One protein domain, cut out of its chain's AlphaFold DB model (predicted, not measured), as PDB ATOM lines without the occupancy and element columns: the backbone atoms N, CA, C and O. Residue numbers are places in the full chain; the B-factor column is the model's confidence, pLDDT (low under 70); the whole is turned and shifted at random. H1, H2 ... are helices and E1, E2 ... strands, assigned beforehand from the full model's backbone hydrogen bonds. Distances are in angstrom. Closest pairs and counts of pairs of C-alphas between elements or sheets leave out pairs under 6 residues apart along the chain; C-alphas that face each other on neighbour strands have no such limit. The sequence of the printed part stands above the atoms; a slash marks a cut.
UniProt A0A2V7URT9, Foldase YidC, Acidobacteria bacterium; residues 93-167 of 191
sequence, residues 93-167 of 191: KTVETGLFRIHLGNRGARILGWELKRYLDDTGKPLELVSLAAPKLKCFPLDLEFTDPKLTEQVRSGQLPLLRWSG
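Overview. This is residues 93 to 167 of the 191 residues of the protein "Foldase YidC" of Acidobacteria bacterium (UniProt A0A2V7URT9). The model is one layer of four strands, E1 to E4, in a single twisted and curled sheet, with the remaining chain strung loosely round it. H1 grazes the sheet near E3, H2 is set beyond the end of the sheet where E2 turns into E3, and the tail with E5 folds back past that end without joining the sheet. The printed part has 75 residues with two named helices and five named strands, in the order E1 E2 E3 E4 H1 H2 E5; the sheet has the order E1 E2 E3 E4, all antiparallel, and the class is mixed, helices and strands. The whole is loose, with a radius of gyration of the C-alphas of 14.2 A, and flat, spanning 44 by 32 by 17 A.

Arrangement. The sheet holds E1, residues 93 to 96, E2, residues 100 to 105, E3, residues 110 to 120, and E4, residues 126 to 128. They form a meander, each strand the antiparallel neighbour of the one before, and its three successive pairs are hairpins. E1 and E4 are the edge strands. Between E1 and E2, at 169 degrees, N 95 and O 102 are 2.8 A apart, within hydrogen-bond range. Between E2 and E3, also at 169 degrees, N 103 and O 113 are 2.8 A apart. E3 bends by 80 degrees at residue 117. E3 and E4 stand at 147 degrees, with N 116 and O 127 at 2.8 A and N 127 and O 119 at 2.8 A. H1, residues 134 to 137, is only just on the sheet, with 5 pairs of C-alphas within 10 A, and only grazes it with residues 134 to 135. The closest C-alphas of E3 and H1, those of Leu 112 and Ala 134, are 7.5 A apart. H2, residues 149 to 156, is not on the sheet and is apart from its four strands and from H1. E5, residues 163 to 165, pairs with no named strand and is apart from H2. In H2 every O i to N i+4 pair is within hydrogen-bond range; H1 is too short for such a pair.

Along the chain. E1 begins at C-alpha 93, (126.106, 105.357, 143.619). E2 is 16.6 A long and E3 23.8 A, from C-alpha 110 at (128.728, 102.032, 134.170). E1 measures 9.6 A, E4 6.3 A, H1 5.1 A and H2 10.4 A. E5 measures 6.5 A and ends at C-alpha 165, (119.792, 97.077, 145.585).

Size, cuts and confidence. The C-alphas farthest apart, those of Gly 124 and Asp 148, are 44.0 A apart. The printed part has no cut, and the link from H1 to H2, 11 residues, is long. The mean pLDDT of the printed part is 74.1; residues 108, 133 to 135, 137 to 139, 141 and 158 to 167 are under 70.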
ATOM      1  N   LYS A  93     126.112 106.174 142.419       70.38
ATOM      2  CA  LYS A  93     126.106 105.357 143.619       70.38
ATOM      3  C   LYS A  93     127.516 104.912 143.957       70.38
ATOM      4  O   LYS A  93     128.174 104.231 143.177       70.38
ATOM      5  N   THR A  94     127.949 105.245 145.166       77.31
ATOM      6  CA  THR A  94     129.214 104.766 145.716       77.31
ATOM      7  C   THR A  94     128.975 103.498 146.532       77.31
ATOM      8  O   THR A  94     128.221 103.511 147.506       77.31
ATOM      9  N   VAL A  95     129.621 102.405 146.141       76.25
ATOM     10  CA  VAL A  95     129.694 101.153 146.897       76.25
ATOM     11  C   VAL A  95     131.029 101.130 147.620       76.25
ATOM     12  O   VAL A  95     132.089 101.097 146.997       76.25
ATOM     13  N   GLU A  96     130.983 101.170 148.947       77.06
ATOM     14  CA  GLU A  96     132.176 101.176 149.781       77.06
ATOM     15  C   GLU A  96     132.292  99.870 150.567       77.06
ATOM     16  O   GLU A  96     131.391  99.472 151.301       77.06
ATOM     17  N   THR A  97     133.432  99.203 150.427       80.62
ATOM     18  CA  THR A  97     133.795  98.000 151.180       80.62
ATOM     19  C   THR A  97     135.097  98.257 151.951       80.62
ATOM     20  O   THR A  97     135.765  99.282 151.777       80.62
ATOM     21  N   GLY A  98     135.492  97.329 152.827       72.81
ATOM     22  CA  GLY A  98     136.766  97.410 153.553       72.81
ATOM     23  C   GLY A  98     138.005  97.417 152.642       72.81
ATOM     24  O   GLY A  98     139.035  97.964 153.024       72.81
ATOM     25  N   LEU A  99     137.906  96.854 151.430       75.19
ATOM     26  CA  LEU A  99     139.026  96.715 150.490       75.19
ATOM     27  C   LEU A  99     139.033  97.772 149.372       75.19
ATOM     28  O   LEU A  99     140.106  98.162 148.910       75.19
ATOM     29  N   PHE A 100     137.861  98.242 148.942       80.50
ATOM     30  CA  PHE A 100     137.714  99.111 147.775       80.50
ATOM     31  C   PHE A 100     136.514 100.061 147.890       80.50
ATOM     32  O   PHE A 100     135.632  99.868 148.729       80.50
ATOM     33  N   ARG A 101     136.477 101.065 147.015       81.38
ATOM     34  CA  ARG A 101     135.351 101.964 146.765       81.38
ATOM     35  C   ARG A 101     135.068 101.986 145.264       81.38
ATOM     36  O   ARG A 101     135.966 102.262 144.477       81.38
ATOM     37  N   ILE A 102     133.841 101.672 144.865       81.50
ATOM     38  CA  ILE A 102     133.405 101.693 143.464       81.50
ATOM     39  C   ILE A 102     132.362 102.791 143.302       81.50
ATOM     40  O   ILE A 102     131.417 102.874 144.079       81.50
ATOM     41  N   HIS A 103     132.531 103.613 142.280       80.81
ATOM     42  CA  HIS A 103     131.588 104.629 141.842       80.81
ATOM     43  C   HIS A 103     130.849 104.096 140.617       80.81
ATOM     44  O   HIS A 103     131.474 103.835 139.589       80.81
ATOM     45  N   LEU A 104     129.540 103.887 140.728       77.44
ATOM     46  CA  LEU A 104     128.696 103.368 139.655       77.44
ATOM     47  C   LEU A 104     127.666 104.414 139.240       77.44
ATOM     48  O   LEU A 104     127.005 105.012 140.083       77.44
ATOM     49  N   GLY A 105     127.487 104.601 137.940       75.69
ATOM     50  CA  GLY A 105     126.406 105.410 137.389       75.69
ATOM     51  C   GLY A 105     125.156 104.570 137.137       75.69
ATOM     52  O   GLY A 105     125.242 103.461 136.606       75.69
ATOM     53  N   ASN A 106     123.981 105.122 137.450       75.50
ATOM     54  CA  ASN A 106     122.698 104.500 137.103       75.50
ATOM     55  C   ASN A 106     122.503 104.424 135.572       75.50
ATOM     56  O   ASN A 106     121.979 103.446 135.042       75.50
ATOM     57  N   ARG A 107     123.015 105.419 134.828       72.31
ATOM     58  CA  ARG A 107     122.995 105.415 133.359       72.31
ATOM     59  C   ARG A 107     123.920 104.334 132.803       72.31
ATOM     60  O   ARG A 107     125.141 104.484 132.798       72.31
ATOM     61  N   GLY A 108     123.329 103.247 132.320       68.44
ATOM     62  CA  GLY A 108     124.056 102.166 131.667       68.44
ATOM     63  C   GLY A 108     124.807 101.224 132.601       68.44
ATOM     64  O   GLY A 108     125.637 100.476 132.100       68.44
ATOM     65  N   ALA A 109     124.559 101.270 133.920       70.06
ATOM     66  CA  ALA A 109     125.286 100.470 134.914       70.06
ATOM     67  C   ALA A 109     126.822 100.592 134.803       70.06
ATOM     68  O   ALA A 109     127.557  99.623 134.993       70.06
ATOM     69  N   ARG A 110     127.310 101.792 134.468       74.88
ATOM     70  CA  ARG A 110     128.728 102.032 134.170       74.88
ATOM     71  C   ARG A 110     129.534 102.190 135.445       74.88
ATOM     72  O   ARG A 110     129.119 102.916 136.349       74.88
ATOM     73  N   ILE A 111     130.730 101.608 135.476       78.44
ATOM     74  CA  ILE A 111     131.708 101.926 136.516       78.44
ATOM     75  C   ILE A 111     132.407 103.234 136.136       78.44
ATOM     76  O   ILE A 111     133.111 103.318 135.131       78.44
ATOM     77  N   LEU A 112     132.199 104.259 136.956       77.12
ATOM     78  CA  LEU A 112     132.823 105.574 136.827       77.12
ATOM     79  C   LEU A 112     134.210 105.604 137.473       77.12
ATOM     80  O   LEU A 112     135.098 106.286 136.972       77.12
ATOM     81  N   GLY A 113     134.395 104.846 138.554       79.25
ATOM     82  CA  GLY A 113     135.623 104.826 139.343       79.25
ATOM     83  C   GLY A 113     135.742 103.546 140.162       79.25
ATOM     84  O   GLY A 113     134.740 103.026 140.650       79.25
ATOM     85  N   TRP A 114     136.960 103.037 140.331       84.06
ATOM     86  CA  TRP A 114     137.239 101.932 141.247       84.06
ATOM     87  C   TRP A 114     138.558 102.196 141.964       84.06
ATOM     88  O   TRP A 114     139.634 102.065 141.389       84.06
ATOM     89  N   GLU A 115     138.446 102.565 143.231       83.19
ATOM     90  CA  GLU A 115     139.543 102.883 144.131       83.19
ATOM     91  C   GLU A 115     139.830 101.682 145.048       83.19
ATOM     92  O   GLU A 115     138.944 101.169 145.736       83.19
ATOM     93  N   LEU A 116     141.074 101.217 145.079       83.25
ATOM     94  CA  LEU A 116     141.546 100.149 145.955       83.25
ATOM     95  C   LEU A 116     142.238 100.757 147.180       83.25
ATOM     96  O   LEU A 116     143.355 101.254 147.099       83.25
ATOM     97  N   LYS A 117     141.620 100.643 148.358       79.62
ATOM     98  CA  LYS A 117     142.110 101.278 149.598       79.62
ATOM     99  C   LYS A 117     143.422 100.690 150.125       79.62
ATOM    100  O   LYS A 117     144.127 101.331 150.896       79.62
ATOM    101  N   ARG A 118     143.708  99.427 149.792       76.19
ATOM    102  CA  ARG A 118     144.872  98.670 150.298       76.19
ATOM    103  C   ARG A 118     146.069  98.686 149.350       76.19
ATOM    104  O   ARG A 118     147.123  98.179 149.721       76.19
ATOM    105  N   TYR A 119     145.897  99.248 148.160       72.94
ATOM    106  CA  TYR A 119     146.931  99.334 147.139       72.94
ATOM    107  C   TYR A 119     147.231 100.804 146.911       72.94
ATOM    108  O   TYR A 119     146.307 101.601 146.796       72.94
ATOM    109  N   LEU A 120     148.509 101.156 146.902       80.62
ATOM    110  CA  LEU A 120     148.947 102.522 146.664       80.62
ATOM    111  C   LEU A 120     149.516 102.613 145.253       80.62
ATOM    112  O   LEU A 120     150.173 101.680 144.790       80.62
ATOM    113  N   ASP A 121     149.238 103.721 144.582       75.75
ATOM    114  CA  ASP A 121     149.891 104.093 143.336       75.75
ATOM    115  C   ASP A 121     151.343 104.547 143.582       75.75
ATOM    116  O   ASP A 121     151.793 104.696 144.723       75.75
ATOM    117  N   ASP A 122     152.077 104.823 142.503       73.00
ATOM    118  CA  ASP A 122     153.468 105.304 142.555       73.00
ATOM    119  C   ASP A 122     153.624 106.656 143.288       73.00
ATOM    120  O   ASP A 122     154.738 107.114 143.547       73.00
ATOM    121  N   THR A 123     152.509 107.310 143.632       77.94
ATOM    122  CA  THR A 123     152.443 108.589 144.346       77.94
ATOM    123  C   THR A 123     151.882 108.472 145.768       77.94
ATOM    124  O   THR A 123     151.679 109.494 146.427       77.94
ATOM    125  N   GLY A 124     151.661 107.252 146.270       73.81
ATOM    126  CA  GLY A 124     151.186 106.994 147.629       73.81
ATOM    127  C   GLY A 124     149.694 107.262 147.858       73.81
ATOM    128  O   GLY A 124     149.278 107.377 149.011       73.81
ATOM    129  N   LYS A 125     148.885 107.371 146.798       79.94
ATOM    130  CA  LYS A 125     147.416 107.479 146.876       79.94
ATOM    131  C   LYS A 125     146.760 106.119 146.633       79.94
ATOM    132  O   LYS A 125     147.378 105.271 145.996       79.94
ATOM    133  N   PRO A 126     145.529 105.884 147.123       78.81
ATOM    134  CA  PRO A 126     144.777 104.673 146.810       78.81
ATOM    135  C   PRO A 126     144.722 104.420 145.300       78.81
ATOM    136  O   PRO A 126     144.442 105.333 144.523       78.81
ATOM    137  N   LEU A 127     145.020 103.191 144.890       76.62
ATOM    138  CA  LEU A 127     145.150 102.821 143.487       76.62
ATOM    139  C   LEU A 127     143.789 102.910 142.794       76.62
ATOM    140  O   LEU A 127     142.858 102.182 143.140       76.62
ATOM    141  N   GLU A 128     143.693 103.770 141.788       81.06
ATOM    142  CA  GLU A 128     142.511 103.897 140.944       81.06
ATOM    143  C   GLU A 128     142.659 103.006 139.703       81.06
ATOM    144  O   GLU A 128     143.560 103.190 138.886       81.06
ATOM    145  N   LEU A 129     141.786 102.005 139.564       80.62
ATOM    146  CA  LEU A 129     141.798 101.075 138.428       80.62
ATOM    147  C   LEU A 129     141.114 101.648 137.186       80.62
ATOM    148  O   LEU A 129     141.361 101.191 136.070       80.62
ATOM    149  N   VAL A 130     140.218 102.615 137.373       78.56
ATOM    150  CA  VAL A 130     139.487 103.249 136.277       78.56
ATOM    151  C   VAL A 130     140.195 104.537 135.911       78.56
ATOM    152  O   VAL A 130     140.520 105.352 136.763       78.56
ATOM    153  N   SER A 131     140.451 104.731 134.621       73.00
ATOM    154  CA  SER A 131     141.087 105.963 134.178       73.00
ATOM    155  C   SER A 131     140.168 107.159 134.427       73.00
ATOM    156  O   SER A 131     139.057 107.205 133.903       73.00
ATOM    157  N   LEU A 132     140.687 108.198 135.083       70.31
ATOM    158  CA  LEU A 132     140.045 109.519 135.186       70.31
ATOM    159  C   LEU A 132     139.742 110.163 133.815       70.31
ATOM    160  O   LEU A 132     139.007 111.148 133.726       70.31
ATOM    161  N   ALA A 133     140.315 109.639 132.725       68.31
ATOM    162  CA  ALA A 133     140.004 110.061 131.363       68.31
ATOM    163  C   ALA A 133     138.737 109.394 130.788       68.31
ATOM    164  O   ALA A 133     138.241 109.855 129.757       68.31
ATOM    165  N   ALA A 134     138.182 108.364 131.440       68.81
ATOM    166  CA  ALA A 134     137.009 107.621 130.972       68.81
ATOM    167  C   ALA A 134     135.782 108.514 130.690       68.81
ATOM    168  O   ALA A 134     135.214 108.393 129.599       68.81
ATOM    169  N   PRO A 135     135.419 109.498 131.545       69.12
ATOM    170  CA  PRO A 135     134.322 110.419 131.242       69.12
ATOM    171  C   PRO A 135     134.579 111.287 130.004       69.12
ATOM    172  O   PRO A 135     133.659 111.560 129.232       69.12
ATOM    173  N   LYS A 136     135.837 111.689 129.777       70.69
ATOM    174  CA  LYS A 136     136.238 112.529 128.634       70.69
ATOM    175  C   LYS A 136     136.223 111.748 127.323       70.69
ATOM    176  O   LYS A 136     135.843 112.287 126.290       70.69
ATOM    177  N   LEU A 137     136.619 110.479 127.376       67.88
ATOM    178  CA  LEU A 137     136.675 109.573 126.227       67.88
ATOM    179  C   LEU A 137     135.341 108.850 125.980       67.88
ATOM    180  O   LEU A 137     135.222 108.127 124.995       67.88
ATOM    181  N   LYS A 138     134.349 109.012 126.872       69.56
ATOM    182  CA  LYS A 138     133.082 108.251 126.915       69.56
ATOM    183  C   LYS A 138     133.269 106.726 126.849       69.56
ATOM    184  O   LYS A 138     132.325 106.001 126.535       69.56
ATOM    185  N   CYS A 139     134.468 106.256 127.173       67.44
ATOM    186  CA  CYS A 139     134.856 104.856 127.192       67.44
ATOM    187  C   CYS A 139     134.979 104.456 128.656       67.44
ATOM    188  O   CYS A 139     135.951 104.819 129.317       67.44
ATOM    189  N   PHE A 140     133.966 103.761 129.163       72.94
ATOM    190  CA  PHE A 140     133.935 103.284 130.539       72.94
ATOM    191  C   PHE A 140     134.254 101.790 130.566       72.94
ATOM    192  O   PHE A 140     133.836 101.068 129.657       72.94
ATOM    193  N   PRO A 141     134.986 101.312 131.582       67.44
ATOM    194  CA  PRO A 141     135.118  99.882 131.798       67.44
ATOM    195  C   PRO A 141     133.742  99.294 132.144       67.44
ATOM    196  O   PRO A 141     132.995  99.888 132.920       67.44
ATOM    197  N   LEU A 142     133.435  98.127 131.564       71.81
ATOM    198  CA  LEU A 142     132.144  97.431 131.670       71.81
ATOM    199  C   LEU A 142     130.966  98.230 131.075       71.81
ATOM    200  O   LEU A 142     130.078  98.675 131.798       71.81
ATOM    201  N   ASP A 143     130.948  98.395 129.746       72.69
ATOM    202  CA  ASP A 143     129.724  98.793 129.031       72.69
ATOM    203  C   ASP A 143     128.882  97.542 128.738       72.69
ATOM    204  O   ASP A 143     129.419  96.476 128.426       72.69
ATOM    205  N   LEU A 144     127.564  97.665 128.866       75.56
ATOM    206  CA  LEU A 144     126.634  96.578 128.576       75.56
ATOM    207  C   LEU A 144     126.186  96.669 127.119       75.56
ATOM    208  O   LEU A 144     125.624  97.681 126.700       75.56
ATOM    209  N   GLU A 145     126.391  95.591 126.368       79.31
ATOM    210  CA  GLU A 145     125.897  95.446 125.001       79.31
ATOM    211  C   GLU A 145     124.841  94.343 124.950       79.31
ATOM    212  O   GLU A 145     125.027  93.249 125.486       79.31
ATOM    213  N   PHE A 146     123.712  94.643 124.314       81.19
ATOM    214  CA  PHE A 146     122.608  93.711 124.122       81.19
ATOM    215  C   PHE A 146     122.478  93.362 122.643       81.19
ATOM    216  O   PHE A 146     122.807  94.161 121.768       81.19
ATOM    217  N   THR A 147     121.909  92.190 122.360       85.69
ATOM    218  CA  THR A 147     121.616  91.746 120.988       85.69
ATOM    219  C   THR A 147     120.699  92.721 120.240       85.69
ATOM    220  O   THR A 147     120.814  92.859 119.025       85.69
ATOM    221  N   ASP A 148     119.799  93.413 120.950       81.56
ATOM    222  CA  ASP A 148     118.984  94.488 120.380       81.56
ATOM    223  C   ASP A 148     119.721  95.843 120.504       81.56
ATOM    224  O   ASP A 148     119.970  96.314 121.626       81.56
ATOM    225  N   PRO A 149     120.051  96.515 119.383       82.06
ATOM    226  CA  PRO A 149     120.719  97.814 119.415       82.06
ATOM    227  C   PRO A 149     119.867  98.901 120.083       82.06
ATOM    228  O   PRO A 149     120.415  99.773 120.757       82.06
ATOM    229  N   LYS A 150     118.531  98.834 119.982       80.81
ATOM    230  CA  LYS A 150     117.638  99.801 120.643       80.81
ATOM    231  C   LYS A 150     117.662  99.632 122.156       80.81
ATOM    232  O   LYS A 150     117.636 100.624 122.879       80.81
ATOM    233  N   LEU A 151     117.739  98.390 122.635       77.88
ATOM    234  CA  LEU A 151     117.873  98.105 124.062       77.88
ATOM    235  C   LEU A 151     119.217  98.615 124.593       77.88
ATOM    236  O   LEU A 151     119.259  99.255 125.639       77.88
ATOM    237  N   THR A 152     120.293  98.418 123.829       79.81
ATOM    238  CA  THR A 152     121.621  98.957 124.161       79.81
ATOM    239  C   THR A 152     121.601 100.484 124.282       79.81
ATOM    240  O   THR A 152     122.124 101.034 125.251       79.81
ATOM    241  N   GLU A 153     120.947 101.193 123.357       81.00
ATOM    242  CA  GLU A 153     120.798 102.654 123.432       81.00
ATOM    243  C   GLU A 153     119.942 103.110 124.619       81.00
ATOM    244  O   GLU A 153     120.289 104.082 125.293       81.00
ATOM    245  N   GLN A 154     118.851 102.407 124.917       75.06
ATOM    246  CA  GLN A 154     117.988 102.707 126.066       75.06
ATOM    247  C   GLN A 154     118.717 102.518 127.400       75.06
ATOM    248  O   GLN A 154     118.614 103.353 128.299       75.06
ATOM    249  N   VAL A 155     119.515 101.458 127.512       77.69
ATOM    250  CA  VAL A 155     120.372 101.187 128.672       77.69
ATOM    251  C   VAL A 155     121.452 102.260 128.803       77.69
ATOM    252  O   VAL A 155     121.582 102.880 129.859       77.69
ATOM    253  N   ARG A 156     122.170 102.561 127.717       78.00
ATOM    254  CA  ARG A 156     123.229 103.582 127.678       78.00
ATOM    255  C   ARG A 156     122.716 104.987 128.002       78.00
ATOM    256  O   ARG A 156     123.405 105.745 128.680       78.00
ATOM    257  N   SER A 157     121.526 105.337 127.522       74.62
ATOM    258  CA  SER A 157     120.882 106.628 127.802       74.62
ATOM    259  C   SER A 157     120.288 106.719 129.210       74.62
ATOM    260  O   SER A 157     119.896 107.808 129.624       74.62
ATOM    261  N   GLY A 158     120.268 105.618 129.973       69.69
ATOM    262  CA  GLY A 158     119.693 105.576 131.318       69.69
ATOM    263  C   GLY A 158     118.167 105.612 131.331       69.69
ATOM    264  O   GLY A 158     117.580 105.934 132.352       69.69
ATOM    265  N   GLN A 159     117.504 105.294 130.218       64.19
ATOM    266  CA  GLN A 159     116.037 105.273 130.144       64.19
ATOM    267  C   GLN A 159     115.412 104.063 130.851       64.19
ATOM    268  O   GLN A 159     114.196 104.016 131.036       64.19
ATOM    269  N   LEU A 160     116.226 103.082 131.247       58.91
ATOM    270  CA  LEU A 160     115.795 101.900 131.984       58.91
ATOM    271  C   LEU A 160     116.380 101.934 133.403       58.91
ATOM    272  O   LEU A 160     117.579 102.174 133.541       58.91
ATOM    273  N   PRO A 161     115.573 101.693 134.453       62.19
ATOM    274  CA  PRO A 161     116.088 101.540 135.805       62.19
ATOM    275  C   PRO A 161     116.824 100.210 135.898       62.19
ATOM    276  O   PRO A 161     116.205  99.154 135.975       62.19
ATOM    277  N   LEU A 162     118.152 100.255 135.846       63.41
ATOM    278  CA  LEU A 162     118.959  99.040 135.879       63.41
ATOM    279  C   LEU A 162     119.357  98.682 137.299       63.41
ATOM    280  O   LEU A 162     119.582  97.514 137.558       63.41
ATOM    281  N   LEU A 163     119.445  99.630 138.229       60.09
ATOM    282  CA  LEU A 163     119.997  99.356 139.553       60.09
ATOM    283  C   LEU A 163     118.882  99.121 140.576       60.09
ATOM    284  O   LEU A 163     118.198 100.056 140.981       60.09
ATOM    285  N   ARG A 164     118.752  97.879 141.065       62.69
ATOM    286  CA  ARG A 164     117.978  97.578 142.278       62.69
ATOM    287  C   ARG A 164     118.877  96.929 143.323       62.69
ATOM    288  O   ARG A 164     119.369  95.815 143.150       62.69
ATOM    289  N   TRP A 165     119.064  97.619 144.444       50.62
ATOM    290  CA  TRP A 165     119.792  97.077 145.585       50.62
ATOM    291  C   TRP A 165     118.979  95.997 146.297       50.62
ATOM    292  O   TRP A 165     117.824  96.213 146.665       50.62
ATOM    293  N   SER A 166     119.600  94.849 146.542       56.31
ATOM    294  CA  SER A 166     119.041  93.796 147.386       56.31
ATOM    295  C   SER A 166     120.149  93.238 148.278       56.31
ATOM    296  O   SER A 166     120.644  92.136 148.072       56.31
ATOM    297  N   GLY A 167     120.567  94.041 149.257       51.72
ATOM    298  CA  GLY A 167     121.448  93.616 150.342       51.72
ATOM    299  C   GLY A 167     120.632  93.358 151.608       51.72
ATOM    300  O   GLY A 167     120.006  94.274 152.140       51.72
TER     301      GLY A 167